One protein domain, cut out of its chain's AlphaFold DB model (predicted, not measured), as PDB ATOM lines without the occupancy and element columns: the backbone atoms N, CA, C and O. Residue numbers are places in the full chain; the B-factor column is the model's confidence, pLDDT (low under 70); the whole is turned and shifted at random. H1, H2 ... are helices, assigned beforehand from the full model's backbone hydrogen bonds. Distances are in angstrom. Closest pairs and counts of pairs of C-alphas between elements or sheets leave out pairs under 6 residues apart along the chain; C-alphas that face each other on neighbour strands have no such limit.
ATOM      1  N   ASN A   2     -33.690 -37.970 -48.991       89.56
ATOM      2  CA  ASN A   2     -34.662 -36.873 -49.213       89.56
ATOM      3  C   ASN A   2     -34.831 -35.895 -48.043       89.56
ATOM      4  O   ASN A   2     -34.870 -34.691 -48.266       89.56
ATOM      5  N   ALA A   3     -34.852 -36.389 -46.802       89.44
ATOM      6  CA  ALA A   3     -34.912 -35.526 -45.619       89.44
ATOM      7  C   ALA A   3     -33.762 -34.501 -45.576       89.44
ATOM      8  O   ALA A   3     -33.960 -33.362 -45.171       89.44
ATOM      9  N   MET A   4     -32.571 -34.887 -46.043       93.06
ATOM     10  CA  MET A   4     -31.408 -34.002 -46.087       93.06
ATOM     11  C   MET A   4     -31.526 -32.965 -47.205       93.06
ATOM     12  O   MET A   4     -31.201 -31.802 -46.993       93.06
ATOM     13  N   ASN A   5     -32.055 -33.379 -48.360       91.31
ATOM     14  CA  ASN A   5     -32.356 -32.489 -49.479       91.31
ATOM     15  C   ASN A   5     -33.407 -31.429 -49.119       91.31
ATOM     16  O   ASN A   5     -33.275 -30.278 -49.505       91.31
ATOM     17  N   TRP A   6     -34.427 -31.782 -48.337       88.94
ATOM     18  CA  TRP A   6     -35.441 -30.817 -47.897       88.94
ATOM     19  C   TRP A   6     -34.939 -29.825 -46.849       88.94
ATOM     20  O   TRP A   6     -35.389 -28.684 -46.819       88.94
ATOM     21  N   VAL A   7     -33.989 -30.228 -46.005       88.50
ATOM     22  CA  VAL A   7     -33.355 -29.321 -45.039       88.50
ATOM     23  C   VAL A   7     -32.342 -28.375 -45.699       88.50
ATOM     24  O   VAL A   7     -32.042 -27.325 -45.138       88.50
ATOM     25  N   ASP A   8     -31.869 -28.686 -46.908       87.31
ATOM     26  CA  ASP A   8     -30.940 -27.861 -47.698       87.31
ATOM     27  C   ASP A   8     -31.568 -26.590 -48.310       87.31
ATOM     28  O   ASP A   8     -31.033 -26.002 -49.240       87.31
ATOM     29  N   GLY A   9     -32.700 -26.122 -47.779       84.81
ATOM     30  CA  GLY A   9     -33.341 -24.868 -48.191       84.81
ATOM     31  C   GLY A   9     -32.694 -23.602 -47.615       84.81
ATOM     32  O   GLY A   9     -33.234 -22.510 -47.793       84.81
ATOM     33  N   MET A  10     -31.581 -23.724 -46.881       87.94
ATOM     34  CA  MET A  10     -30.943 -22.613 -46.173       87.94
ATOM     35  C   MET A  10     -29.425 -22.772 -46.048       87.94
ATOM     36  O   MET A  10     -28.932 -23.847 -45.700       87.94
ATOM     37  N   ASP A  11     -28.706 -21.660 -46.240       92.12
ATOM     38  CA  ASP A  11     -27.249 -21.542 -46.117       92.12
ATOM     39  C   ASP A  11     -26.690 -22.248 -44.871       92.12
ATOM     40  O   ASP A  11     -27.049 -21.932 -43.731       92.12
ATOM     41  N   GLY A  12     -25.777 -23.195 -45.083       91.38
ATOM     42  CA  GLY A  12     -25.028 -23.874 -44.028       91.38
ATOM     43  C   GLY A  12     -25.802 -24.925 -43.233       91.38
ATOM     44  O   GLY A  12     -25.169 -25.716 -42.533       91.38
ATOM     45  N   VAL A  13     -27.137 -24.980 -43.314       94.25
ATOM     46  CA  VAL A  13     -27.945 -25.852 -42.444       94.25
ATOM     47  C   VAL A  13     -27.703 -27.328 -42.758       94.25
ATOM     48  O   VAL A  13     -27.457 -28.125 -41.852       94.25
ATOM     49  N   SER A  14     -27.720 -27.714 -44.033       94.44
ATOM     50  CA  SER A  14     -27.510 -29.113 -44.412       94.44
ATOM     51  C   SER A  14     -26.087 -29.594 -44.101       94.44
ATOM     52  O   SER A  14     -25.881 -30.672 -43.531       94.44
ATOM     53  N   GLY A  15     -25.107 -28.748 -44.423       95.38
ATOM     54  CA  GLY A  15     -23.694 -28.997 -44.186       95.38
ATOM     55  C   GLY A  15     -23.375 -29.129 -42.701       95.38
ATOM     56  O   GLY A  15     -22.660 -30.054 -42.326       95.38
ATOM     57  N   VAL A  16     -23.935 -28.275 -41.833       96.25
ATOM     58  CA  VAL A  16     -23.620 -28.317 -40.397       96.25
ATOM     59  C   VAL A  16     -24.195 -29.555 -39.715       96.25
ATOM     60  O   VAL A  16     -23.497 -30.196 -38.933       96.25
ATOM     61  N   ILE A  17     -25.422 -29.958 -40.062       96.25
ATOM     62  CA  ILE A  17     -26.034 -31.191 -39.540       96.25
ATOM     63  C   ILE A  17     -25.192 -32.400 -39.949       96.25
ATOM     64  O   ILE A  17     -24.926 -33.289 -39.137       96.25
ATOM     65  N   THR A  18     -24.737 -32.414 -41.203       96.38
ATOM     66  CA  THR A  18     -23.921 -33.501 -41.740       96.38
ATOM     67  C   THR A  18     -22.544 -33.520 -41.086       96.38
ATOM     68  O   THR A  18     -22.088 -34.583 -40.674       96.38
ATOM     69  N   LEU A  19     -21.903 -32.362 -40.906       97.25
ATOM     70  CA  LEU A  19     -20.619 -32.253 -40.220       97.25
ATOM     71  C   LEU A  19     -20.717 -32.787 -38.786       97.25
ATOM     72  O   LEU A  19     -19.912 -33.630 -38.391       97.25
ATOM     73  N   VAL A  20     -21.730 -32.358 -38.026       97.19
ATOM     74  CA  VAL A  20     -21.965 -32.840 -36.656       97.19
ATOM     75  C   VAL A  20     -22.193 -34.353 -36.648       97.19
ATOM     76  O   VAL A  20     -21.601 -35.056 -35.826       97.19
ATOM     77  N   ALA A  21     -22.983 -34.892 -37.580       94.88
ATOM     78  CA  ALA A  21     -23.217 -36.332 -37.684       94.88
ATOM     79  C   ALA A  21     -21.928 -37.113 -37.976       94.88
ATOM     80  O   ALA A  21     -21.646 -38.106 -37.305       94.88
ATOM     81  N   ILE A  22     -21.112 -36.645 -38.921       95.25
ATOM     82  CA  ILE A  22     -19.848 -37.291 -39.287       95.25
ATOM     83  C   ILE A  22     -18.846 -37.245 -38.129       95.25
ATOM     84  O   ILE A  22     -18.266 -38.279 -37.803       95.25
ATOM     85  N   ILE A  23     -18.706 -36.106 -37.444       95.69
ATOM     86  CA  ILE A  23     -17.861 -35.982 -36.244       95.69
ATOM     87  C   ILE A  23     -18.347 -36.922 -35.132       95.69
ATOM     88  O   ILE A  23     -17.553 -37.569 -34.450       95.69
ATOM     89  N   THR A  24     -19.662 -37.055 -34.963       94.62
ATOM     90  CA  THR A  24     -20.239 -37.981 -33.980       94.62
ATOM     91  C   THR A  24     -19.881 -39.428 -34.313       94.62
ATOM     92  O   THR A  24     -19.458 -40.184 -33.439       94.62
ATOM     93  N   ILE A  25     -20.011 -39.830 -35.580       93.19
ATOM     94  CA  ILE A  25     -19.663 -41.183 -36.032       93.19
ATOM     95  C   ILE A  25     -18.154 -41.429 -35.907       93.19
ATOM     96  O   ILE A  25     -17.767 -42.533 -35.512       93.19
ATOM     97  N   PHE A  26     -17.324 -40.414 -36.169       94.25
ATOM     98  CA  PHE A  26     -15.877 -40.448 -35.960       94.25
ATOM     99  C   PHE A  26     -15.541 -40.792 -34.507       94.25
ATOM    100  O   PHE A  26     -14.962 -41.847 -34.252       94.25
ATOM    101  N   PHE A  27     -15.991 -39.992 -33.537       93.25
ATOM    102  CA  PHE A  27     -15.721 -40.274 -32.122       93.25
ATOM    103  C   PHE A  27     -16.309 -41.609 -31.666       93.25
ATOM    104  O   PHE A  27     -15.685 -42.332 -30.892       93.25
ATOM    105  N   LEU A  28     -17.486 -41.979 -32.176       90.88
ATOM    106  CA  LEU A  28     -18.080 -43.276 -31.880       90.88
ATOM    107  C   LEU A  28     -17.251 -44.438 -32.444       90.88
ATOM    108  O   LEU A  28     -17.237 -45.504 -31.843       90.88
ATOM    109  N   SER A  29     -16.564 -44.261 -33.577       91.06
ATOM    110  CA  SER A  29     -15.699 -45.290 -34.174       91.06
ATOM    111  C   SER A  29     -14.421 -45.561 -33.380       91.06
ATOM    112  O   SER A  29     -13.922 -46.683 -33.422       91.06
ATOM    113  N   LEU A  30     -13.938 -44.561 -32.636       91.19
ATOM    114  CA  LEU A  30     -12.731 -44.641 -31.810       91.19
ATOM    115  C   LEU A  30     -12.983 -45.244 -30.425       91.19
ATOM    116  O   LEU A  30     -12.037 -45.540 -29.699       91.19
ATOM    117  N   LYS A  31     -14.249 -45.401 -30.031       89.50
ATOM    118  CA  LYS A  31     -14.590 -45.992 -28.740       89.50
ATOM    119  C   LYS A  31     -14.091 -47.439 -28.648       89.50
ATOM    120  O   LYS A  31     -14.319 -48.181 -29.604       89.50
ATOM    121  N   PRO A  32     -13.499 -47.871 -27.516       88.94
ATOM    122  CA  PRO A  32     -12.973 -49.228 -27.367       88.94
ATOM    123  C   PRO A  32     -14.010 -50.322 -27.634       88.94
ATOM    124  O   PRO A  32     -13.683 -51.359 -28.199       88.94
ATOM    125  N   GLU A  33     -15.274 -50.076 -27.282       85.81
ATOM    126  CA  GLU A  33     -16.363 -51.042 -27.465       85.81
ATOM    127  C   GLU A  33     -16.810 -51.173 -28.929       85.81
ATOM    128  O   GLU A  33     -17.516 -52.115 -29.280       85.81
ATOM    129  N   VAL A  34     -16.440 -50.211 -29.779       87.31
ATOM    130  CA  VAL A  34     -16.775 -50.186 -31.207       87.31
ATOM    131  C   VAL A  34     -15.566 -50.569 -32.054       87.31
ATOM    132  O   VAL A  34     -15.704 -51.390 -32.952       87.31
ATOM    133  N   ASN A  35     -14.413 -49.948 -31.792       88.25
ATOM    134  CA  ASN A  35     -13.119 -50.185 -32.426       88.25
ATOM    135  C   ASN A  35     -13.187 -50.381 -33.955       88.25
ATOM    136  O   ASN A  35     -12.862 -51.442 -34.485       88.25
ATOM    137  N   GLN A  36     -13.602 -49.337 -34.684       89.94
ATOM    138  CA  GLN A  36     -13.677 -49.345 -36.153       89.94
ATOM    139  C   GLN A  36     -12.811 -48.238 -36.787       89.94
ATOM    140  O   GLN A  36     -13.363 -47.295 -37.369       89.94
ATOM    141  N   PRO A  37     -11.468 -48.341 -36.741       90.44
ATOM    142  CA  PRO A  37     -10.569 -47.338 -37.315       90.44
ATOM    143  C   PRO A  37     -10.826 -46.983 -38.791       90.44
ATOM    144  O   PRO A  37     -10.772 -45.794 -39.109       90.44
ATOM    145  N   PRO A  38     -11.186 -47.924 -39.698       92.38
ATOM    146  CA  PRO A  38     -11.476 -47.575 -41.092       92.38
ATOM    147  C   PRO A  38     -12.623 -46.567 -41.241       92.38
ATOM    148  O   PRO A  38     -12.533 -45.632 -42.035       92.38
ATOM    149  N   ILE A  39     -13.680 -46.699 -40.428       92.50
ATOM    150  CA  ILE A  39     -14.792 -45.736 -40.404       92.50
ATOM    151  C   ILE A  39     -14.313 -44.382 -39.869       92.50
ATOM    152  O   ILE A  39     -14.728 -43.342 -40.379       92.50
ATOM    153  N   GLY A  40     -13.415 -44.386 -38.880       93.50
ATOM    154  CA  GLY A  40     -12.774 -43.175 -38.366       93.50
ATOM    155  C   GLY A  40     -12.007 -42.412 -39.448       93.50
ATOM    156  O   GLY A  40     -12.186 -41.210 -39.597       93.50
ATOM    157  N   ILE A  41     -11.226 -43.106 -40.275       95.25
ATOM    158  CA  ILE A  41     -10.466 -42.476 -41.369       95.25
ATOM    159  C   ILE A  41     -11.411 -41.845 -42.400       95.25
ATOM    160  O   ILE A  41     -11.252 -40.676 -42.755       95.25
ATOM    161  N   VAL A  42     -12.433 -42.588 -42.841       94.81
ATOM    162  CA  VAL A  42     -13.419 -42.092 -43.817       94.81
ATOM    163  C   VAL A  42     -14.164 -40.872 -43.273       94.81
ATOM    164  O   VAL A  42     -14.307 -39.866 -43.965       94.81
ATOM    165  N   THR A  43     -14.615 -40.933 -42.020       94.75
ATOM    166  CA  THR A  43     -15.333 -39.816 -41.391       94.75
ATOM    167  C   THR A  43     -14.437 -38.605 -41.141       94.75
ATOM    168  O   THR A  43     -14.897 -37.485 -41.336       94.75
ATOM    169  N   ALA A  44     -13.159 -38.787 -40.808       96.62
ATOM    170  CA  ALA A  44     -12.209 -37.681 -40.690       96.62
ATOM    171  C   ALA A  44     -11.987 -36.962 -42.033       96.62
ATOM    172  O   ALA A  44     -12.040 -35.734 -42.090       96.62
ATOM    173  N   ALA A  45     -11.812 -37.715 -43.126       97.56
ATOM    174  CA  ALA A  45     -11.667 -37.145 -44.466       97.56
ATOM    175  C   ALA A  45     -12.925 -36.367 -44.899       97.56
ATOM    176  O   ALA A  45     -12.826 -35.242 -45.393       97.56
ATOM    177  N   LEU A  46     -14.113 -36.934 -44.655       96.75
ATOM    178  CA  LEU A  46     -15.390 -36.271 -44.942       96.75
ATOM    179  C   LEU A  46     -15.629 -35.038 -44.059       96.75
ATOM    180  O   LEU A  46     -16.194 -34.053 -44.524       96.75
ATOM    181  N   ALA A  47     -15.204 -35.062 -42.793       97.69
ATOM    182  CA  ALA A  47     -15.292 -33.895 -41.922       97.69
ATOM    183  C   ALA A  47     -14.418 -32.751 -42.457       97.69
ATOM    184  O   ALA A  47     -14.886 -31.617 -42.530       97.69
ATOM    185  N   GLY A  48     -13.191 -33.045 -42.900       97.62
ATOM    186  CA  GLY A  48     -12.306 -32.054 -43.517       97.62
ATOM    187  C   GLY A  48     -12.910 -31.411 -44.771       97.62
ATOM    188  O   GLY A  48     -12.910 -30.185 -44.895       97.62
ATOM    189  N   SER A  49     -13.493 -32.213 -45.669       96.56
ATOM    190  CA  SER A  49     -14.142 -31.685 -46.878       96.56
ATOM    191  C   SER A  49     -15.400 -30.869 -46.564       96.56
ATOM    192  O   SER A  49     -15.608 -29.817 -47.168       96.56
ATOM    193  N   LEU A  50     -16.207 -31.286 -45.581       96.62
ATOM    194  CA  LEU A  50     -17.384 -30.533 -45.141       96.62
ATOM    195  C   LEU A  50     -17.027 -29.223 -44.448       96.62
ATOM    196  O   LEU A  50     -17.727 -28.238 -44.655       96.62
ATOM    197  N   VAL A  51     -15.954 -29.182 -43.652       97.56
ATOM    198  CA  VAL A  51     -15.459 -27.929 -43.065       97.56
ATOM    199  C   VAL A  51     -15.051 -26.962 -44.173       97.56
ATOM    200  O   VAL A  51     -15.487 -25.812 -44.159       97.56
ATOM    201  N   ALA A  52     -14.293 -27.429 -45.171       96.88
ATOM    202  CA  ALA A  52     -13.920 -26.606 -46.320       96.88
ATOM    203  C   ALA A  52     -15.154 -26.097 -47.084       96.88
ATOM    204  O   ALA A  52     -15.243 -24.910 -47.381       96.88
ATOM    205  N   PHE A  53     -16.138 -26.963 -47.338       96.38
ATOM    206  CA  PHE A  53     -17.408 -26.580 -47.956       96.38
ATOM    207  C   PHE A  53     -18.170 -25.534 -47.125       96.38
ATOM    208  O   PHE A  53     -18.615 -24.522 -47.664       96.38
ATOM    209  N   LEU A  54     -18.282 -25.734 -45.808       95.88
ATOM    210  CA  LEU A  54     -19.017 -24.850 -44.901       95.88
ATOM    211  C   LEU A  54     -18.416 -23.450 -44.801       95.88
ATOM    212  O   LEU A  54     -19.175 -22.501 -44.638       95.88
ATOM    213  N   ILE A  55     -17.100 -23.289 -44.958       96.56
ATOM    214  CA  ILE A  55     -16.470 -21.958 -45.028       96.56
ATOM    215  C   ILE A  55     -17.076 -21.124 -46.169       96.56
ATOM    216  O   ILE A  55     -17.285 -19.922 -46.009       96.56
ATOM    217  N   TYR A  56     -17.403 -21.754 -47.300       96.06
ATOM    218  CA  TYR A  56     -18.003 -21.083 -48.458       96.06
ATOM    219  C   TYR A  56     -19.536 -21.148 -48.482       96.06
ATOM    220  O   TYR A  56     -20.162 -20.353 -49.182       96.06
ATOM    221  N   ASN A  57     -20.147 -22.081 -47.752       95.88
ATOM    222  CA  ASN A  57     -21.600 -22.252 -47.673       95.88
ATOM    223  C   ASN A  57     -22.236 -21.540 -46.460       95.88
ATOM    224  O   ASN A  57     -23.457 -21.427 -46.388       95.88
ATOM    225  N   TYR A  58     -21.438 -21.038 -45.514       92.56
ATOM    226  CA  TYR A  58     -21.927 -20.235 -44.395       92.56
ATOM    227  C   TYR A  58     -22.500 -18.892 -44.869       92.56
ATOM    228  O   TYR A  58     -21.984 -18.273 -45.794       92.56
ATOM    229  N   ASN A  59     -23.558 -18.423 -44.203       92.12
ATOM    230  CA  ASN A  59     -24.298 -17.232 -44.607       92.12
ATOM    231  C   ASN A  59     -23.442 -15.940 -44.557       92.12
ATOM    232  O   ASN A  59     -22.941 -15.590 -43.479       92.12
ATOM    233  N   PRO A  60     -23.357 -15.157 -45.654       92.69
ATOM    234  CA  PRO A  60     -23.992 -15.364 -46.966       92.69
ATOM    235  C   PRO A  60     -23.253 -16.396 -47.840       92.69
ATOM    236  O   PRO A  60     -22.058 -16.242 -48.104       92.69
ATOM    237  N   ALA A  61     -23.972 -17.423 -48.311       91.81
ATOM    238  CA  ALA A  61     -23.369 -18.526 -49.058       91.81
ATOM    239  C   ALA A  61     -22.822 -18.091 -50.430       91.81
ATOM    240  O   ALA A  61     -23.497 -17.423 -51.212       91.81
ATOM    241  N   ARG A  62     -21.596 -18.525 -50.743       93.62
ATOM    242  CA  ARG A  62     -20.940 -18.356 -52.053       93.62
ATOM    243  C   ARG A  62     -21.102 -19.579 -52.947       93.62
ATOM    244  O   ARG A  62     -21.121 -19.451 -54.166       93.62
ATOM    245  N   ILE A  63     -21.196 -20.758 -52.336       93.38
ATOM    246  CA  ILE A  63     -21.477 -22.026 -53.012       93.38
ATOM    247  C   ILE A  63     -22.650 -22.708 -52.316       93.38
ATOM    248  O   ILE A  63     -22.782 -22.631 -51.093       93.38
ATOM    249  N   MET A  64     -23.491 -23.386 -53.089       90.38
ATOM    250  CA  MET A  64     -24.621 -24.170 -52.586       90.38
ATOM    251  C   MET A  64     -24.328 -25.657 -52.774       90.38
ATOM    252  O   MET A  64     -23.670 -26.037 -53.740       90.38
ATOM    253  N   ALA A  65     -24.817 -26.505 -51.866       91.31
ATOM    254  CA  ALA A  65     -24.721 -27.956 -52.040       91.31
ATOM    255  C   ALA A  65     -25.558 -28.417 -53.245       91.31
ATOM    256  O   ALA A  65     -25.142 -29.299 -54.003       91.31
ATOM    257  N   GLY A  66     -26.732 -27.801 -53.413       89.50
ATOM    258  CA  GLY A  66     -27.713 -28.185 -54.415       89.50
ATOM    259  C   GLY A  66     -28.271 -29.584 -54.155       89.50
ATOM    260  O   GLY A  66     -27.881 -30.287 -53.219       89.50
ATOM    261  N   THR A  67     -29.164 -30.025 -55.036       90.38
ATOM    262  CA  THR A  67     -29.807 -31.341 -54.923       90.38
ATOM    263  C   THR A  67     -28.781 -32.474 -54.864       90.38
ATOM    264  O   THR A  67     -28.892 -33.379 -54.040       90.38
ATOM    265  N   SER A  68     -27.732 -32.411 -55.691       91.88
ATOM    266  CA  SER A  68     -26.687 -33.438 -55.728       91.88
ATOM    267  C   SER A  68     -25.899 -33.511 -54.418       91.88
ATOM    268  O   SER A  68     -25.701 -34.601 -53.882       91.88
ATOM    269  N   GLY A  69     -25.473 -32.366 -53.872       93.00
ATOM    270  CA  GLY A  69     -24.684 -32.322 -52.643       93.00
ATOM    271  C   GLY A  69     -25.482 -32.768 -51.420       93.00
ATOM    272  O   GLY A  69     -25.006 -33.586 -50.634       93.00
ATOM    273  N   SER A  70     -26.720 -32.301 -51.270       92.75
ATOM    274  CA  SER A  70     -27.570 -32.671 -50.134       92.75
ATOM    275  C   SER A  70     -28.057 -34.120 -50.190       92.75
ATOM    276  O   SER A  70     -28.089 -34.799 -49.156       92.75
ATOM    277  N   MET A  71     -28.349 -34.654 -51.381       93.69
ATOM    278  CA  MET A  71     -28.616 -36.083 -51.546       93.69
ATOM    279  C   MET A  71     -27.383 -36.930 -51.233       93.69
ATOM    280  O   MET A  71     -27.531 -37.937 -50.537       93.69
ATOM    281  N   PHE A  72     -26.186 -36.515 -51.664       95.12
ATOM    282  CA  PHE A  72     -24.931 -37.181 -51.305       95.12
ATOM    283  C   PHE A  72     -24.703 -37.176 -49.790       95.12
ATOM    284  O   PHE A  72     -24.456 -38.235 -49.214       95.12
ATOM    285  N   MET A  73     -24.875 -36.032 -49.119       95.31
ATOM    286  CA  MET A  73     -24.793 -35.929 -47.656       95.31
ATOM    287  C   MET A  73     -25.780 -36.884 -46.967       95.31
ATOM    288  O   MET A  73     -25.419 -37.647 -46.071       95.31
ATOM    289  N   GLY A  74     -27.030 -36.923 -47.433       93.56
ATOM    290  CA  GLY A  74     -28.032 -37.845 -46.906       93.56
ATOM    291  C   GLY A  74     -27.774 -39.322 -47.240       93.56
ATOM    292  O   GLY A  74     -28.299 -40.188 -46.541       93.56
ATOM    293  N   PHE A  75     -27.035 -39.620 -48.309       94.06
ATOM    294  CA  PHE A  75     -26.641 -40.974 -48.706       94.06
ATOM    295  C   PHE A  75     -25.465 -41.462 -47.867       94.06
ATOM    296  O   PHE A  75     -25.561 -42.518 -47.247       94.06
ATOM    297  N   ILE A  76     -24.391 -40.673 -47.772       94.00
ATOM    298  CA  ILE A  76     -23.185 -41.071 -47.044       94.00
ATOM    299  C   ILE A  76     -23.479 -41.289 -45.557       94.00
ATOM    300  O   ILE A  76     -22.989 -42.252 -44.978       94.00
ATOM    301  N   LEU A  77     -24.360 -40.485 -44.950       93.06
ATOM    302  CA  LEU A  77     -24.801 -40.709 -43.570       93.06
ATOM    303  C   LEU A  77     -25.583 -42.017 -43.400       93.06
ATOM    304  O   LEU A  77     -25.405 -42.701 -42.393       93.06
ATOM    305  N   ALA A  78     -26.417 -42.392 -44.374       91.31
ATOM    306  CA  ALA A  78     -27.138 -43.663 -44.348       91.31
ATOM    307  C   ALA A  78     -26.176 -44.852 -44.506       91.31
ATOM    308  O   ALA A  78     -26.246 -45.804 -43.730       91.31
ATOM    309  N   VAL A  79     -25.230 -44.765 -45.447       91.69
ATOM    310  CA  VAL A  79     -24.177 -45.773 -45.644       91.69
ATOM    311  C   VAL A  79     -23.354 -45.943 -44.369       91.69
ATOM    312  O   VAL A  79     -23.210 -47.059 -43.877       91.69
ATOM    313  N   LEU A  80     -22.874 -44.845 -43.779       90.00
ATOM    314  CA  LEU A  80     -22.099 -44.880 -42.538       90.00
ATOM    315  C   LEU A  80     -22.909 -45.438 -41.360       90.00
ATOM    316  O   LEU A  80     -22.346 -46.145 -40.528       90.00
ATOM    317  N   ALA A  81     -24.218 -45.170 -41.285       87.50
ATOM    318  CA  ALA A  81     -25.082 -45.751 -40.259       87.50
ATOM    319  C   ALA A  81     -25.171 -47.281 -40.364       87.50
ATOM    320  O   ALA A  81     -25.129 -47.957 -39.335       87.50
ATOM    321  N   ILE A  82     -25.272 -47.808 -41.591       86.81
ATOM    322  CA  ILE A  82     -25.385 -49.245 -41.873       86.81
ATOM    323  C   ILE A  82     -24.044 -49.945 -41.649       86.81
ATOM    324  O   ILE A  82     -23.964 -50.874 -40.849       86.81
ATOM    325  N   PHE A  83     -22.977 -49.477 -42.304       80.88
ATOM    326  CA  PHE A  83     -21.651 -50.100 -42.222       80.88
ATOM    327  C   PHE A  83     -21.087 -50.094 -40.809       80.88
ATOM    328  O   PHE A  83     -20.352 -50.996 -40.417       80.88
ATOM    329  N   ALA A  84     -21.446 -49.088 -40.021       71.31
ATOM    330  CA  ALA A  84     -20.995 -49.023 -38.654       71.31
ATOM    331  C   ALA A  84     -21.816 -49.879 -37.671       71.31
ATOM    332  O   ALA A  84     -21.467 -49.888 -36.491       71.31
ATOM    333  N   GLY A  85     -22.864 -50.583 -38.130       63.19
ATOM    334  CA  GLY A  85     -23.617 -51.649 -37.446       63.19
ATOM    335  C   GLY A  85     -24.342 -51.245 -36.154       63.19
ATOM    336  O   GLY A  85     -25.562 -51.285 -36.063       63.19
ATOM    337  N   ALA A  86     -23.598 -50.794 -35.146       57.97
ATOM    338  CA  ALA A  86     -24.076 -50.383 -33.827       57.97
ATOM    339  C   ALA A  86     -24.488 -48.896 -33.739       57.97
ATOM    340  O   ALA A  86     -24.798 -48.391 -32.657       57.97
ATOM    341  N   LYS A  87     -24.455 -48.155 -34.856       72.25
ATOM    342  CA  LYS A  87     -24.547 -46.681 -34.848       72.25
ATOM    343  C   LYS A  87     -25.842 -46.127 -35.428       72.25
ATOM    344  O   LYS A  87     -26.019 -44.916 -35.384       72.25
ATOM    345  N   ILE A  88     -26.768 -46.979 -35.876       83.00
ATOM    346  CA  ILE A  88     -28.059 -46.556 -36.445       83.00
ATOM    347  C   ILE A  88     -28.792 -45.612 -35.487       83.00
ATOM    348  O   ILE A  88     -29.160 -44.514 -35.885       83.00
ATOM    349  N   ALA A  89     -28.916 -45.975 -34.205       85.38
ATOM    350  CA  ALA A  89     -29.563 -45.118 -33.209       85.38
ATOM    351  C   ALA A  89     -28.860 -43.757 -33.055       85.38
ATOM    352  O   ALA A  89     -29.521 -42.731 -32.954       85.38
ATOM    353  N   THR A  90     -27.524 -43.728 -33.077       87.12
ATOM    354  CA  THR A  90     -26.755 -42.477 -33.000       87.12
ATOM    355  C   THR A  90     -26.972 -41.613 -34.241       87.12
ATOM    356  O   THR A  90     -27.208 -40.415 -34.119       87.12
ATOM    357  N   THR A  91     -26.929 -42.206 -35.435       87.75
ATOM    358  CA  THR A  91     -27.148 -41.464 -36.680       87.75
ATOM    359  C   THR A  91     -28.580 -40.943 -36.771       87.75
ATOM    360  O   THR A  91     -28.776 -39.786 -37.134       87.75
ATOM    361  N   LEU A  92     -29.576 -41.743 -36.374       89.75
ATOM    362  CA  LEU A  92     -30.977 -41.315 -36.298       89.75
ATOM    363  C   LEU A  92     -31.178 -40.173 -35.299       89.75
ATOM    364  O   LEU A  92     -31.927 -39.250 -35.595       89.75
ATOM    365  N   MET A  93     -30.483 -40.199 -34.158       90.56
ATOM    366  CA  MET A  93     -30.504 -39.098 -33.190       90.56
ATOM    367  C   MET A  93     -30.008 -37.793 -33.814       90.56
ATOM    368  O   MET A  93     -30.699 -36.782 -33.742       90.56
ATOM    369  N   VAL A  94     -28.842 -37.797 -34.463       89.50
ATOM    370  CA  VAL A  94     -28.302 -36.563 -35.059       89.50
ATOM    371  C   VAL A  94     -29.149 -36.090 -36.248       89.50
ATOM    372  O   VAL A  94     -29.334 -34.890 -36.442       89.50
ATOM    373  N   LEU A  95     -29.737 -37.023 -37.002       92.00
ATOM    374  CA  LEU A  95     -30.671 -36.741 -38.096       92.00
ATOM    375  C   LEU A  95     -32.117 -36.502 -37.641       92.00
ATOM    376  O   LEU A  95     -33.000 -36.369 -38.492       92.00
ATOM    377  N   ALA A  96     -32.382 -36.418 -36.336       92.38
ATOM    378  CA  ALA A  96     -33.743 -36.309 -35.828       92.38
ATOM    379  C   ALA A  96     -34.463 -35.078 -36.393       92.38
ATOM    380  O   ALA A  96     -35.606 -35.203 -36.821       92.38
ATOM    381  N   ILE A  97     -33.795 -33.918 -36.483       93.94
ATOM    382  CA  ILE A  97     -34.429 -32.704 -37.019       93.94
ATOM    383  C   ILE A  97     -34.844 -32.889 -38.490       93.94
ATOM    384  O   ILE A  97     -36.036 -32.742 -38.757       93.94
ATOM    385  N   PRO A  98     -33.946 -33.256 -39.438       93.50
ATOM    386  CA  PRO A  98     -34.362 -33.531 -40.815       93.50
ATOM    387  C   PRO A  98     -35.463 -34.577 -40.944       93.50
ATOM    388  O   PRO A  98     -36.377 -34.403 -41.744       93.50
ATOM    389  N   ILE A  99     -35.385 -35.671 -40.180       93.88
ATOM    390  CA  ILE A  99     -36.349 -36.772 -40.281       93.88
ATOM    391  C   ILE A  99     -37.724 -36.327 -39.778       93.88
ATOM    392  O   ILE A  99     -38.720 -36.544 -40.462       93.88
ATOM    393  N   ILE A 100     -37.789 -35.692 -38.609       94.69
ATOM    394  CA  ILE A 100     -39.054 -35.259 -38.009       94.69
ATOM    395  C   ILE A 100     -39.693 -34.152 -38.847       94.69
ATOM    396  O   ILE A 100     -40.891 -34.209 -39.103       94.69
ATOM    397  N   ASP A 101     -38.908 -33.185 -39.323       93.19
ATOM    398  CA  ASP A 101     -39.403 -32.116 -40.195       93.19
ATOM    399  C   ASP A 101     -39.942 -32.668 -41.526       93.19
ATOM    400  O   ASP A 101     -41.036 -32.311 -41.961       93.19
ATOM    401  N   ALA A 102     -39.224 -33.616 -42.135       91.25
ATOM    402  CA  ALA A 102     -39.672 -34.321 -43.330       91.25
ATOM    403  C   ALA A 102     -41.006 -35.052 -43.104       91.25
ATOM    404  O   ALA A 102     -41.936 -34.902 -43.896       91.25
ATOM    405  N   LEU A 103     -41.119 -35.820 -42.015       92.44
ATOM    406  CA  LEU A 103     -42.346 -36.543 -41.665       92.44
ATOM    407  C   LEU A 103     -43.511 -35.593 -41.372       92.44
ATOM    408  O   LEU A 103     -44.640 -35.868 -41.775       92.44
ATOM    409  N   TRP A 104     -43.240 -34.464 -40.718       91.81
ATOM    410  CA  TRP A 104     -44.235 -33.437 -40.435       91.81
ATOM    411  C   TRP A 104     -44.825 -32.846 -41.719       91.81
ATOM    412  O   TRP A 104     -46.043 -32.840 -41.896       91.81
ATOM    413  N   VAL A 105     -43.968 -32.392 -42.640       89.19
ATOM    414  CA  VAL A 105     -44.409 -31.810 -43.917       89.19
ATOM    415  C   VAL A 105     -45.167 -32.838 -44.758       89.19
ATOM    416  O   VAL A 105     -46.191 -32.508 -45.359       89.19
ATOM    417  N   LEU A 106     -44.725 -34.099 -44.758       89.12
ATOM    418  CA  LEU A 106     -45.449 -35.194 -45.407       89.12
ATOM    419  C   LEU A 106     -46.845 -35.404 -44.804       89.12
ATOM    420  O   LEU A 106     -47.819 -35.488 -45.551       89.12
ATOM    421  N   GLY A 107     -46.965 -35.436 -43.476       88.94
ATOM    422  CA  GLY A 107     -48.256 -35.574 -42.796       88.94
ATOM    423  C   GLY A 107     -49.213 -34.422 -43.112       88.94
ATOM    424  O   GLY A 107     -50.374 -34.646 -43.452       88.94
ATOM    425  N   GLU A 108     -48.713 -33.186 -43.094       86.38
ATOM    426  CA  GLU A 108     -49.500 -31.996 -43.430       86.38
ATOM    427  C   GLU A 108     -49.946 -31.991 -44.905       86.38
ATOM    428  O   GLU A 108     -51.047 -31.543 -45.227       86.38
ATOM    429  N   ARG A 109     -49.125 -32.516 -45.826       84.69
ATOM    430  CA  ARG A 109     -49.496 -32.697 -47.242       84.69
ATOM    431  C   ARG A 109     -50.616 -33.703 -47.427       84.69
ATOM    432  O   ARG A 109     -51.569 -33.402 -48.144       84.69
ATOM    433  N   ILE A 110     -50.504 -34.856 -46.771       86.88
ATOM    434  CA  ILE A 110     -51.517 -35.913 -46.825       86.88
ATOM    435  C   ILE A 110     -52.847 -35.378 -46.288       86.88
ATOM    436  O   ILE A 110     -53.878 -35.544 -46.938       86.88
ATOM    437  N   TYR A 111     -52.818 -34.658 -45.163       87.12
ATOM    438  CA  TYR A 111     -54.008 -34.033 -44.584       87.12
ATOM    439  C   TYR A 111     -54.668 -33.022 -45.537       87.12
ATOM    440  O   TYR A 111     -55.886 -33.023 -45.700       87.12
ATOM    441  N   LEU A 112     -53.870 -32.200 -46.224       84.56
ATOM    442  CA  LEU A 112     -54.357 -31.192 -47.173       84.56
ATOM    443  C   LEU A 112     -54.614 -31.733 -48.591       84.56
ATOM    444  O   LEU A 112     -54.914 -30.940 -49.483       84.56
ATOM    445  N   LYS A 113     -54.484 -33.049 -48.822       84.62
ATOM    446  CA  LYS A 113     -54.619 -33.707 -50.140       84.62
ATOM    447  C   LYS A 113     -53.763 -33.062 -51.244       84.62
ATOM    448  O   LYS A 113     -54.151 -33.047 -52.411       84.62
ATOM    449  N   LYS A 114     -52.598 -32.516 -50.882       77.69
ATOM    450  CA  LYS A 114     -51.651 -31.905 -51.829       77.69
ATOM    451  C   LYS A 114     -50.622 -32.926 -52.308       77.69
ATOM    452  O   LYS A 114     -50.307 -33.878 -51.594       77.69
ATOM    453  N   SER A 115     -50.069 -32.704 -53.501       75.06
ATOM    454  CA  SER A 115     -49.014 -33.557 -54.055       75.06
ATOM    455  C   SER A 115     -47.782 -33.602 -53.144       75.06
ATOM    456  O   SER A 115     -47.349 -32.592 -52.587       75.06
ATOM    457  N   ILE A 116     -47.192 -34.792 -53.022       65.00
ATOM    458  CA  ILE A 116     -45.983 -35.050 -52.226       65.00
ATOM    459  C   ILE A 116     -44.710 -34.558 -52.943       65.00
ATOM    460  O   ILE A 116     -43.671 -34.414 -52.300       65.00
ATOM    461  N   PHE A 117     -44.787 -34.228 -54.236       60.97
ATOM    462  CA  PHE A 117     -43.620 -33.922 -55.074       60.97
ATOM    463  C   PHE A 117     -43.401 -32.431 -55.369       60.97
ATOM    464  O   PHE A 117     -42.372 -32.075 -55.933       60.97
ATOM    465  N   GLU A 118     -44.319 -31.547 -54.978       59.38
ATOM    466  CA  GLU A 118     -44.136 -30.102 -55.178       59.38
ATOM    467  C   GLU A 118     -43.102 -29.527 -54.198       59.38
ATOM    468  O   GLU A 118     -42.915 -30.069 -53.106       59.38
ATOM    469  N   ALA A 119     -42.429 -28.428 -54.546       60.00
ATOM    470  CA  ALA A 119     -41.532 -27.736 -53.618       60.00
ATOM    471  C   ALA A 119     -42.337 -27.139 -52.449       60.00
ATOM    472  O   ALA A 119     -43.373 -26.515 -52.671       60.00
ATOM    473  N   ASP A 120     -41.890 -27.343 -51.202       67.56
ATOM    474  CA  ASP A 120     -42.584 -26.822 -50.019       67.56
ATOM    475  C   ASP A 120     -41.795 -25.761 -49.265       67.56
ATOM    476  O   ASP A 120     -40.608 -25.921 -48.999       67.56
ATOM    477  N   GLN A 121     -42.506 -24.739 -48.798       71.75
ATOM    478  CA  GLN A 121     -41.996 -23.746 -47.852       71.75
ATOM    479  C   GLN A 121     -42.553 -23.954 -46.435       71.75
ATOM    480  O   GLN A 121     -42.638 -23.018 -45.635       71.75
ATOM    481  N   ARG A 122     -43.004 -25.176 -46.127       81.25
ATOM    482  CA  ARG A 122     -43.565 -25.557 -44.820       81.25
ATOM    483  C   ARG A 122     -42.566 -26.254 -43.898       81.25
ATOM    484  O   ARG A 122     -42.937 -26.557 -42.767       81.25
ATOM    485  N   HIS A 123     -41.323 -26.437 -44.336       88.75
ATOM    486  CA  HIS A 123     -40.230 -26.919 -43.491       88.75
ATOM    487  C   HIS A 123     -39.920 -25.950 -42.344       88.75
ATOM    488  O   HIS A 123     -40.141 -24.738 -42.445       88.75
ATOM    489  N   LEU A 124     -39.383 -26.486 -41.249       90.44
ATOM    490  CA  LEU A 124     -39.096 -25.769 -40.007       90.44
ATOM    491  C   LEU A 124     -38.337 -24.456 -40.236       90.44
ATOM    492  O   LEU A 124     -38.731 -23.416 -39.712       90.44
ATOM    493  N   HIS A 125     -37.281 -24.479 -41.050       91.19
ATOM    494  CA  HIS A 125     -36.461 -23.299 -41.323       91.19
ATOM    495  C   HIS A 125     -37.246 -22.187 -42.043       91.19
ATOM    496  O   HIS A 125     -37.097 -21.021 -41.688       91.19
ATOM    497  N   PHE A 126     -38.152 -22.518 -42.971       90.88
ATOM    498  CA  PHE A 126     -39.030 -21.525 -43.599       90.88
ATOM    499  C   PHE A 126     -40.069 -20.964 -42.623       90.88
ATOM    500  O   PHE A 126     -40.348 -19.767 -42.649       90.88
ATOM    501  N   ARG A 127     -40.614 -21.790 -41.718       91.19
ATOM    502  CA  ARG A 127     -41.526 -21.309 -40.663       91.19
ATOM    503  C   ARG A 127     -40.820 -20.350 -39.706       91.19
ATOM    504  O   ARG A 127     -41.384 -19.319 -39.356       91.19
ATOM    505  N   LEU A 128     -39.580 -20.663 -39.323       92.75
ATOM    506  CA  LEU A 128     -38.747 -19.793 -38.492       92.75
ATOM    507  C   LEU A 128     -38.428 -18.465 -39.197       92.75
ATOM    508  O   LEU A 128     -38.523 -17.411 -38.571       92.75
ATOM    509  N   LEU A 129     -38.115 -18.494 -40.499       92.06
ATOM    510  CA  LEU A 129     -37.929 -17.273 -41.295       92.06
ATOM    511  C   LEU A 129     -39.188 -16.393 -41.287       92.06
ATOM    512  O   LEU A 129     -39.081 -15.193 -41.047       92.06
ATOM    513  N   LYS A 130     -40.374 -16.983 -41.501       91.00
ATOM    514  CA  LYS A 130     -41.652 -16.247 -41.544       91.00
ATOM    515  C   LYS A 130     -41.955 -15.502 -40.245       91.00
ATOM    516  O   LYS A 130     -42.392 -14.363 -40.299       91.00
ATOM    517  N   ILE A 131     -41.627 -16.090 -39.094       91.06
ATOM    518  CA  ILE A 131     -41.796 -15.433 -37.785       91.06
ATOM    519  C   ILE A 131     -40.658 -14.450 -37.433       91.06
ATOM    520  O   ILE A 131     -40.532 -14.043 -36.275       91.06
ATOM    521  N   GLY A 132     -39.792 -14.107 -38.392       93.12
ATOM    522  CA  GLY A 132     -38.768 -13.067 -38.261       93.12
ATOM    523  C   GLY A 132     -37.389 -13.534 -37.783       93.12
ATOM    524  O   GLY A 132     -36.560 -12.706 -37.396       93.12
ATOM    525  N   TRP A 133     -37.094 -14.840 -37.770       95.38
ATOM    526  CA  TRP A 133     -35.731 -15.284 -37.466       95.38
ATOM    527  C   TRP A 133     -34.792 -14.998 -38.638       95.38
ATOM    528  O   TRP A 133     -35.091 -15.310 -39.781       95.38
ATOM    529  N   SER A 134     -33.604 -14.465 -38.351       95.31
ATOM    530  CA  SER A 134     -32.537 -14.336 -39.352       95.31
ATOM    531  C   SER A 134     -31.926 -15.702 -39.690       95.31
ATOM    532  O   SER A 134     -31.780 -16.529 -38.786       95.31
ATOM    533  N   VAL A 135     -31.423 -15.879 -40.915       93.38
ATOM    534  CA  VAL A 135     -30.718 -17.098 -41.370       93.38
ATOM    535  C   VAL A 135     -29.646 -17.565 -40.373       93.38
ATOM    536  O   VAL A 135     -29.607 -18.735 -40.004       93.38
ATOM    537  N   ARG A 136     -28.840 -16.642 -39.828       93.88
ATOM    538  CA  ARG A 136     -27.801 -16.958 -38.824       93.88
ATOM    539  C   ARG A 136     -28.359 -17.566 -37.532       93.88
ATOM    540  O   ARG A 136     -27.763 -18.490 -36.988       93.88
ATOM    541  N   LYS A 137     -29.503 -17.069 -37.040       95.81
ATOM    542  CA  LYS A 137     -30.177 -17.615 -35.844       95.81
ATOM    543  C   LYS A 137     -30.672 -19.035 -36.097       95.81
ATOM    544  O   LYS A 137     -30.556 -19.882 -35.221       95.81
ATOM    545  N   ILE A 138     -31.196 -19.291 -37.294       95.75
ATOM    546  CA  ILE A 138     -31.682 -20.615 -37.679       95.75
ATOM    547  C   ILE A 138     -30.501 -21.579 -37.802       95.75
ATOM    548  O   ILE A 138     -30.521 -22.627 -37.167       95.75
ATOM    549  N   PHE A 139     -29.429 -21.186 -38.495       95.31
ATOM    550  CA  PHE A 139     -28.181 -21.952 -38.535       95.31
ATOM    551  C   PHE A 139     -27.686 -22.317 -37.126       95.31
ATOM    552  O   PHE A 139     -27.437 -23.489 -36.846       95.31
ATOM    553  N   LEU A 140     -27.597 -21.336 -36.218       96.06
ATOM    554  CA  LEU A 140     -27.173 -21.566 -34.833       96.06
ATOM    555  C   LEU A 140     -28.114 -22.515 -34.086       96.06
ATOM    556  O   LEU A 140     -27.642 -23.371 -33.346       96.06
ATOM    557  N   PHE A 141     -29.425 -22.404 -34.294       95.75
ATOM    558  CA  PHE A 141     -30.390 -23.333 -33.716       95.75
ATOM    559  C   PHE A 141     -30.134 -24.769 -34.176       95.75
ATOM    560  O   PHE A 141     -30.016 -25.653 -33.327       95.75
ATOM    561  N   TYR A 142     -29.978 -25.007 -35.480       96.00
ATOM    562  CA  TYR A 142     -29.663 -26.339 -36.003       96.00
ATOM    563  C   TYR A 142     -28.314 -26.843 -35.484       96.00
ATOM    564  O   TYR A 142     -28.232 -27.979 -35.021       96.00
ATOM    565  N   PHE A 143     -27.275 -26.007 -35.486       96.12
ATOM    566  CA  PHE A 143     -25.954 -26.375 -34.975       96.12
ATOM    567  C   PHE A 143     -25.989 -26.767 -33.493       96.12
ATOM    568  O   PHE A 143     -25.514 -27.841 -33.132       96.12
ATOM    569  N   LEU A 144     -26.574 -25.929 -32.632       96.75
ATOM    570  CA  LEU A 144     -26.601 -26.168 -31.189       96.75
ATOM    571  C   LEU A 144     -27.452 -27.387 -30.837       96.75
ATOM    572  O   LEU A 144     -27.006 -28.246 -30.080       96.75
ATOM    573  N   THR A 145     -28.656 -27.496 -31.403       95.31
ATOM    574  CA  THR A 145     -29.555 -28.621 -31.109       95.31
ATOM    575  C   THR A 145     -28.969 -29.950 -31.580       95.31
ATOM    576  O   THR A 145     -28.929 -30.902 -30.800       95.31
ATOM    577  N   THR A 146     -28.432 -30.017 -32.804       95.62
ATOM    578  CA  THR A 146     -27.771 -31.239 -33.291       95.62
ATOM    579  C   THR A 146     -26.512 -31.575 -32.501       95.62
ATOM    580  O   THR A 146     -26.306 -32.745 -32.191       95.62
ATOM    581  N   SER A 147     -25.711 -30.581 -32.104       96.38
ATOM    582  CA  SER A 147     -24.505 -30.800 -31.293       96.38
ATOM    583  C   SER A 147     -24.835 -31.335 -29.898       96.38
ATOM    584  O   SER A 147     -24.193 -32.273 -29.428       96.38
ATOM    585  N   VAL A 148     -25.870 -30.799 -29.242       95.81
ATOM    586  CA  VAL A 148     -26.340 -31.313 -27.944       95.81
ATOM    587  C   VAL A 148     -26.787 -32.768 -28.081       95.81
ATOM    588  O   VAL A 148     -26.354 -33.623 -27.308       95.81
ATOM    589  N   ILE A 149     -27.595 -33.080 -29.095       94.50
ATOM    590  CA  ILE A 149     -28.065 -34.448 -29.337       94.50
ATOM    591  C   ILE A 149     -26.904 -35.391 -29.659       94.50
ATOM    592  O   ILE A 149     -26.878 -36.510 -29.151       94.50
ATOM    593  N   ALA A 150     -25.927 -34.946 -30.448       94.25
ATOM    594  CA  ALA A 150     -24.717 -35.697 -30.759       94.25
ATOM    595  C   ALA A 150     -23.934 -36.080 -29.495       94.25
ATOM    596  O   ALA A 150     -23.581 -37.248 -29.309       94.25
ATOM    597  N   VAL A 151     -23.719 -35.127 -28.581       94.62
ATOM    598  CA  VAL A 151     -23.043 -35.384 -27.301       94.62
ATOM    599  C   VAL A 151     -23.827 -36.392 -26.456       94.62
ATOM    600  O   VAL A 151     -23.245 -37.345 -25.929       94.62
ATOM    601  N   LEU A 152     -25.154 -36.239 -26.359       93.75
ATOM    602  CA  LEU A 152     -26.011 -37.193 -25.646       93.75
ATOM    603  C   LEU A 152     -25.946 -38.589 -26.282       93.75
ATOM    604  O   LEU A 152     -25.806 -39.587 -25.573       93.75
ATOM    605  N   ALA A 153     -25.955 -38.670 -27.614       90.94
ATOM    606  CA  ALA A 153     -25.865 -39.922 -28.355       90.94
ATOM    607  C   ALA A 153     -24.521 -40.644 -28.151       90.94
ATOM    608  O   ALA A 153     -24.473 -41.877 -28.170       90.94
ATOM    609  N   LEU A 154     -23.430 -39.905 -27.920       90.69
ATOM    610  CA  LEU A 154     -22.133 -40.484 -27.564       90.69
ATOM    611  C   LEU A 154     -22.089 -40.967 -26.115       90.69
ATOM    612  O   LEU A 154     -21.412 -41.954 -25.835       90.69
ATOM    613  N   ARG A 155     -22.770 -40.298 -25.183       91.00
ATOM    614  CA  ARG A 155     -22.665 -40.613 -23.750       91.00
ATOM    615  C   ARG A 155     -23.639 -41.696 -23.289       91.00
ATOM    616  O   ARG A 155     -23.331 -42.442 -22.364       91.00
ATOM    617  N   MET A 156     -24.810 -41.781 -23.913       88.56
ATOM    618  CA  MET A 156     -25.896 -42.642 -23.450       88.56
ATOM    619  C   MET A 156     -25.819 -44.076 -23.980       88.56
ATOM    620  O   MET A 156     -25.403 -44.337 -25.109       88.56
ATOM    621  N   ARG A 157     -26.311 -45.015 -23.163       85.62
ATOM    622  CA  ARG A 157     -26.627 -46.397 -23.565       85.62
ATOM    623  C   ARG A 157     -27.944 -46.445 -24.354       85.62
ATOM    624  O   ARG A 157     -28.676 -45.458 -24.396       85.62
ATOM    625  N   SER A 158     -28.278 -47.595 -24.940       84.06
ATOM    626  CA  SER A 158     -29.419 -47.765 -25.859       84.06
ATOM    627  C   SER A 158     -30.755 -47.229 -25.328       84.06
ATOM    628  O   SER A 158     -31.430 -46.489 -26.036       84.06
ATOM    629  N   ILE A 159     -31.107 -47.515 -24.070       87.94
ATOM    630  CA  ILE A 159     -32.350 -47.015 -23.449       87.94
ATOM    631  C   ILE A 159     -32.362 -45.484 -23.349       87.94
ATOM    632  O   ILE A 159     -33.350 -44.851 -23.717       87.94
ATOM    633  N   GLY A 160     -31.251 -44.875 -22.924       89.81
ATOM    634  CA  GLY A 160     -31.131 -43.416 -22.847       89.81
ATOM    635  C   GLY A 160     -31.232 -42.747 -24.220       89.81
ATOM    636  O   GLY A 160     -31.856 -41.695 -24.348       89.81
ATOM    637  N   LYS A 161     -30.695 -43.391 -25.266       89.56
ATOM    638  CA  LYS A 161     -30.838 -42.925 -26.654       89.56
ATOM    639  C   LYS A 161     -32.298 -42.912 -27.097       89.56
ATOM    640  O   LYS A 161     -32.750 -41.906 -27.634       89.56
ATOM    641  N   ILE A 162     -33.040 -43.992 -26.835       90.31
ATOM    642  CA  ILE A 162     -34.469 -44.086 -27.177       90.31
ATOM    643  C   ILE A 162     -35.269 -43.011 -26.436       90.31
ATOM    644  O   ILE A 162     -36.004 -42.261 -27.072       90.31
ATOM    645  N   ALA A 163     -35.075 -42.877 -25.121       92.44
ATOM    646  CA  ALA A 163     -35.756 -41.855 -24.329       92.44
ATOM    647  C   ALA A 163     -35.467 -40.437 -24.852       92.44
ATOM    648  O   ALA A 163     -36.389 -39.652 -25.058       92.44
ATOM    649  N   THR A 164     -34.200 -40.131 -25.151       92.25
ATOM    650  CA  THR A 164     -33.799 -38.830 -25.710       92.25
ATOM    651  C   THR A 164     -34.435 -38.580 -27.074       92.25
ATOM    652  O   THR A 164     -34.923 -37.478 -27.311       92.25
ATOM    653  N   MET A 165     -34.486 -39.586 -27.957       91.44
ATOM    654  CA  MET A 165     -35.167 -39.467 -29.251       91.44
ATOM    655  C   MET A 165     -36.653 -39.155 -29.084       91.44
ATOM    656  O   MET A 165     -37.150 -38.261 -29.759       91.44
ATOM    657  N   LEU A 166     -37.352 -39.849 -28.183       93.56
ATOM    658  CA  LEU A 166     -38.784 -39.638 -27.956       93.56
ATOM    659  C   LEU A 166     -39.073 -38.252 -27.366       93.56
ATOM    660  O   LEU A 166     -39.955 -37.550 -27.857       93.56
ATOM    661  N   ILE A 167     -38.301 -37.833 -26.359       94.38
ATOM    662  CA  ILE A 167     -38.436 -36.507 -25.738       94.38
ATOM    663  C   ILE A 167     -38.157 -35.411 -26.768       94.38
ATOM    664  O   ILE A 167     -38.919 -34.451 -26.879       94.38
ATOM    665  N   PHE A 168     -37.085 -35.558 -27.549       94.44
ATOM    666  CA  PHE A 168     -36.735 -34.584 -28.575       94.44
ATOM    667  C   PHE A 168     -37.761 -34.545 -29.713       94.44
ATOM    668  O   PHE A 168     -38.107 -33.463 -30.187       94.44
ATOM    669  N   ALA A 169     -38.293 -35.700 -30.117       94.19
ATOM    670  CA  ALA A 169     -39.355 -35.775 -31.110       94.19
ATOM    671  C   ALA A 169     -40.616 -35.052 -30.639       94.19
ATOM    672  O   ALA A 169     -41.152 -34.228 -31.376       94.19
ATOM    673  N   LEU A 170     -41.040 -35.288 -29.394       95.44
ATOM    674  CA  LEU A 170     -42.162 -34.573 -28.796       95.44
ATOM    675  C   LEU A 170     -41.905 -33.061 -28.770       95.44
ATOM    676  O   LEU A 170     -42.751 -32.288 -29.211       95.44
ATOM    677  N   PHE A 171     -40.727 -32.638 -28.312       95.12
ATOM    678  CA  PHE A 171     -40.336 -31.229 -28.279       95.12
ATOM    679  C   PHE A 171     -40.398 -30.567 -29.665       95.12
ATOM    680  O   PHE A 171     -41.007 -29.507 -29.813       95.12
ATOM    681  N   LEU A 172     -39.828 -31.200 -30.695       94.31
ATOM    682  CA  LEU A 172     -39.880 -30.680 -32.063       94.31
ATOM    683  C   LEU A 172     -41.300 -30.636 -32.621       94.31
ATOM    684  O   LEU A 172     -41.661 -29.652 -33.263       94.31
ATOM    685  N   VAL A 173     -42.114 -31.664 -32.374       94.75
ATOM    686  CA  VAL A 173     -43.517 -31.689 -32.810       94.75
ATOM    687  C   VAL A 173     -44.304 -30.552 -32.159       94.75
ATOM    688  O   VAL A 173     -45.061 -29.867 -32.843       94.75
ATOM    689  N   LEU A 174     -44.087 -30.281 -30.868       95.06
ATOM    690  CA  LEU A 174     -44.711 -29.150 -30.174       95.06
ATOM    691  C   LEU A 174     -44.275 -27.798 -30.761       95.06
ATOM    692  O   LEU A 174     -45.120 -26.924 -30.961       95.06
ATOM    693  N   ILE A 175     -42.991 -27.633 -31.099       94.12
ATOM    694  CA  ILE A 175     -42.502 -26.440 -31.807       94.12
ATOM    695  C   ILE A 175     -43.177 -26.306 -33.172       94.12
ATOM    696  O   ILE A 175     -43.667 -25.230 -33.509       94.12
ATOM    697  N   LEU A 176     -43.227 -27.381 -33.958       93.31
ATOM    698  CA  LEU A 176     -43.825 -27.373 -35.293       93.31
ATOM    699  C   LEU A 176     -45.317 -27.036 -35.243       93.31
ATOM    700  O   LEU A 176     -45.769 -26.232 -36.057       93.31
ATOM    701  N   LEU A 177     -46.048 -27.571 -34.260       93.19
ATOM    702  CA  LEU A 177     -47.445 -27.235 -33.973       93.19
ATOM    703  C   LEU A 177     -47.619 -25.756 -33.617       93.19
ATOM    704  O   LEU A 177     -48.482 -25.082 -34.184       93.19
ATOM    705  N   TYR A 178     -46.799 -25.238 -32.699       93.81
ATOM    706  CA  TYR A 178     -46.825 -23.828 -32.310       93.81
ATOM    707  C   TYR A 178     -46.557 -22.910 -33.510       93.81
ATOM    708  O   TYR A 178     -47.319 -21.977 -33.765       93.81
ATOM    709  N   LEU A 179     -45.521 -23.217 -34.297       92.88
ATOM    710  CA  LEU A 179     -45.181 -22.469 -35.504       92.88
ATOM    711  C   LEU A 179     -46.272 -22.578 -36.575       92.88
ATOM    712  O   LEU A 179     -46.553 -21.583 -37.233       92.88
ATOM    713  N   ALA A 180     -46.912 -23.744 -36.731       88.56
ATOM    714  CA  ALA A 180     -48.035 -23.928 -37.657       88.56
ATOM    715  C   ALA A 180     -49.159 -22.936 -37.355       88.56
ATOM    716  O   ALA A 180     -49.614 -22.209 -38.236       88.56
ATOM    717  N   ARG A 181     -49.570 -22.886 -36.081       89.50
ATOM    718  CA  ARG A 181     -50.653 -22.019 -35.611       89.50
ATOM    719  C   ARG A 181     -50.286 -20.549 -35.747       89.50
ATOM    720  O   ARG A 181     -51.078 -19.774 -36.274       89.50
ATOM    721  N   LYS A 182     -49.074 -20.178 -35.324       89.69
ATOM    722  CA  LYS A 182     -48.611 -18.789 -35.381       89.69
ATOM    723  C   LYS A 182     -48.554 -18.261 -36.817       89.69
ATOM    724  O   LYS A 182     -49.106 -17.201 -37.089       89.69
ATOM    725  N   VAL A 183     -47.964 -19.021 -37.742       86.75
ATOM    726  CA  VAL A 183     -47.881 -18.626 -39.159       86.75
ATOM    727  C   VAL A 183     -49.274 -18.530 -39.797       86.75
ATOM    728  O   VAL A 183     -49.514 -17.622 -40.585       86.75
ATOM    729  N   SER A 184     -50.211 -19.416 -39.437       82.00
ATOM    730  CA  SER A 184     -51.603 -19.321 -39.907       82.00
ATOM    731  C   SER A 184     -52.278 -18.030 -39.438       82.00
ATOM    732  O   SER A 184     -52.878 -17.332 -40.249       82.00
ATOM    733  N   SER A 185     -52.122 -17.674 -38.157       75.94
ATOM    734  CA  SER A 185     -52.719 -16.457 -37.589       75.94
ATOM    735  C   SER A 185     -52.148 -15.161 -38.172       75.94
ATOM    736  O   SER A 185     -52.863 -14.172 -38.296       75.94
ATOM    737  N   GLU A 186     -50.866 -15.148 -38.552       72.75
ATOM    738  CA  GLU A 186     -50.268 -13.988 -39.220       72.75
ATOM    739  C   GLU A 186     -50.832 -13.817 -40.634       72.75
ATOM    740  O   GLU A 186     -51.165 -12.699 -41.007       72.75
ATOM    741  N   ASN A 187     -51.028 -14.904 -41.389       74.88
ATOM    742  CA  ASN A 187     -51.620 -14.829 -42.729       74.88
ATOM    743  C   ASN A 187     -53.075 -14.334 -42.715       74.88
ATOM    744  O   ASN A 187     -53.476 -13.617 -43.625       74.88
ATOM    745  N   GLU A 188     -53.862 -14.690 -41.696       64.44
ATOM    746  CA  GLU A 188     -55.238 -14.193 -41.530       64.44
ATOM    747  C   GLU A 188     -55.300 -12.704 -41.167       64.44
ATOM    748  O   GLU A 188     -56.306 -12.058 -41.419       64.44
ATOM    749  N   LYS A 189     -54.235 -12.136 -40.590       58.88
ATOM    750  CA  LYS A 189     -54.198 -10.721 -40.189       58.88
ATOM    751  C   LYS A 189     -53.920  -9.760 -41.357       58.88
ATOM    752  O   LYS A 189     -54.119  -8.557 -41.204       58.88
ATOM    753  N   TYR A 190     -53.423 -10.273 -42.483       53.06
ATOM    754  CA  TYR A 190     -53.059  -9.492 -43.675       53.06
ATOM    755  C   TYR A 190     -53.940  -9.785 -44.902       53.06
ATOM    756  O   TYR A 190     -53.665  -9.241 -45.971       53.06
TER     757      TYR A 190
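AT A GLANCE: This is residues 2 to 190 of the 191 residues of a protein of uncultured bacterium (UniProt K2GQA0). Helix H2 runs through the middle of a helical body, with H3, H4 and H8 packed round it at shallow tilts and the short H5 tucked among H2, H4 and H8. The longest helix, H9, folds back after H8 and reaches past H5 and H6 to H7, while H6 crosses between H1 and H9. The printed part has 189 residues with nine named helices, H1 to H9 in chain order, and no named strand: all helix. It is compact, with a radius of gyration of the C-alphas of 16.9 A and spans of 58 by 40 by 29 A.

IN THESE COORDINATES: H1 is residues 2 to 7, 8.7 A long, from C-alpha 2 at (-34.662, -36.873, -49.213). H2 is residues 13 to 30, 26.4 A; H3 37 to 57, 29.3 A; H4 66 to 83, 25.8 A; H5 88 to 94, 10.1 A; H6 96 to 111, 22.2 A; H7 124 to 130, 10.0 A; H8 135 to 155, 30.5 A. H9, residues 158 to 189, is 46.8 A and ends at C-alpha 189 (-54.198, -10.721, -40.189).

HOW THE PARTS SIT: The hub, H2, forms a hairpin with H3 at 22 degrees, closest C-alphas Phe 26 and Gly 40, 4.8 A. H2 touches H8 at 17 degrees, the same way, closest C-alphas Val 13 and Phe 139, 5.5 A. H4 touches H1, closest C-alphas Asn 5 and Ser 70, 4.8 A. H6 touches H9 at a steep tilt of 49 degrees, closest C-alphas Ile 100 and Ala 169, 6.9 A. H7 touches H9, closest C-alphas Arg 127 and Leu 179, 6.4 A. H3 and H9 are apart. Every O i to N i+4 pair is within hydrogen-bond range in H1, H2 and H5 to H9; H3 has 16 of 17 and H4 13 of 14.

THE WHOLE: The C-alphas of Pro 32 and Tyr 190, the two farthest apart, are 58.8 A apart. The printed part has no cut. The link H6 to H7, 12 residues, is long. pLDDT is under 70 at residues 85 to 86, 116 to 120 and 188 to 190.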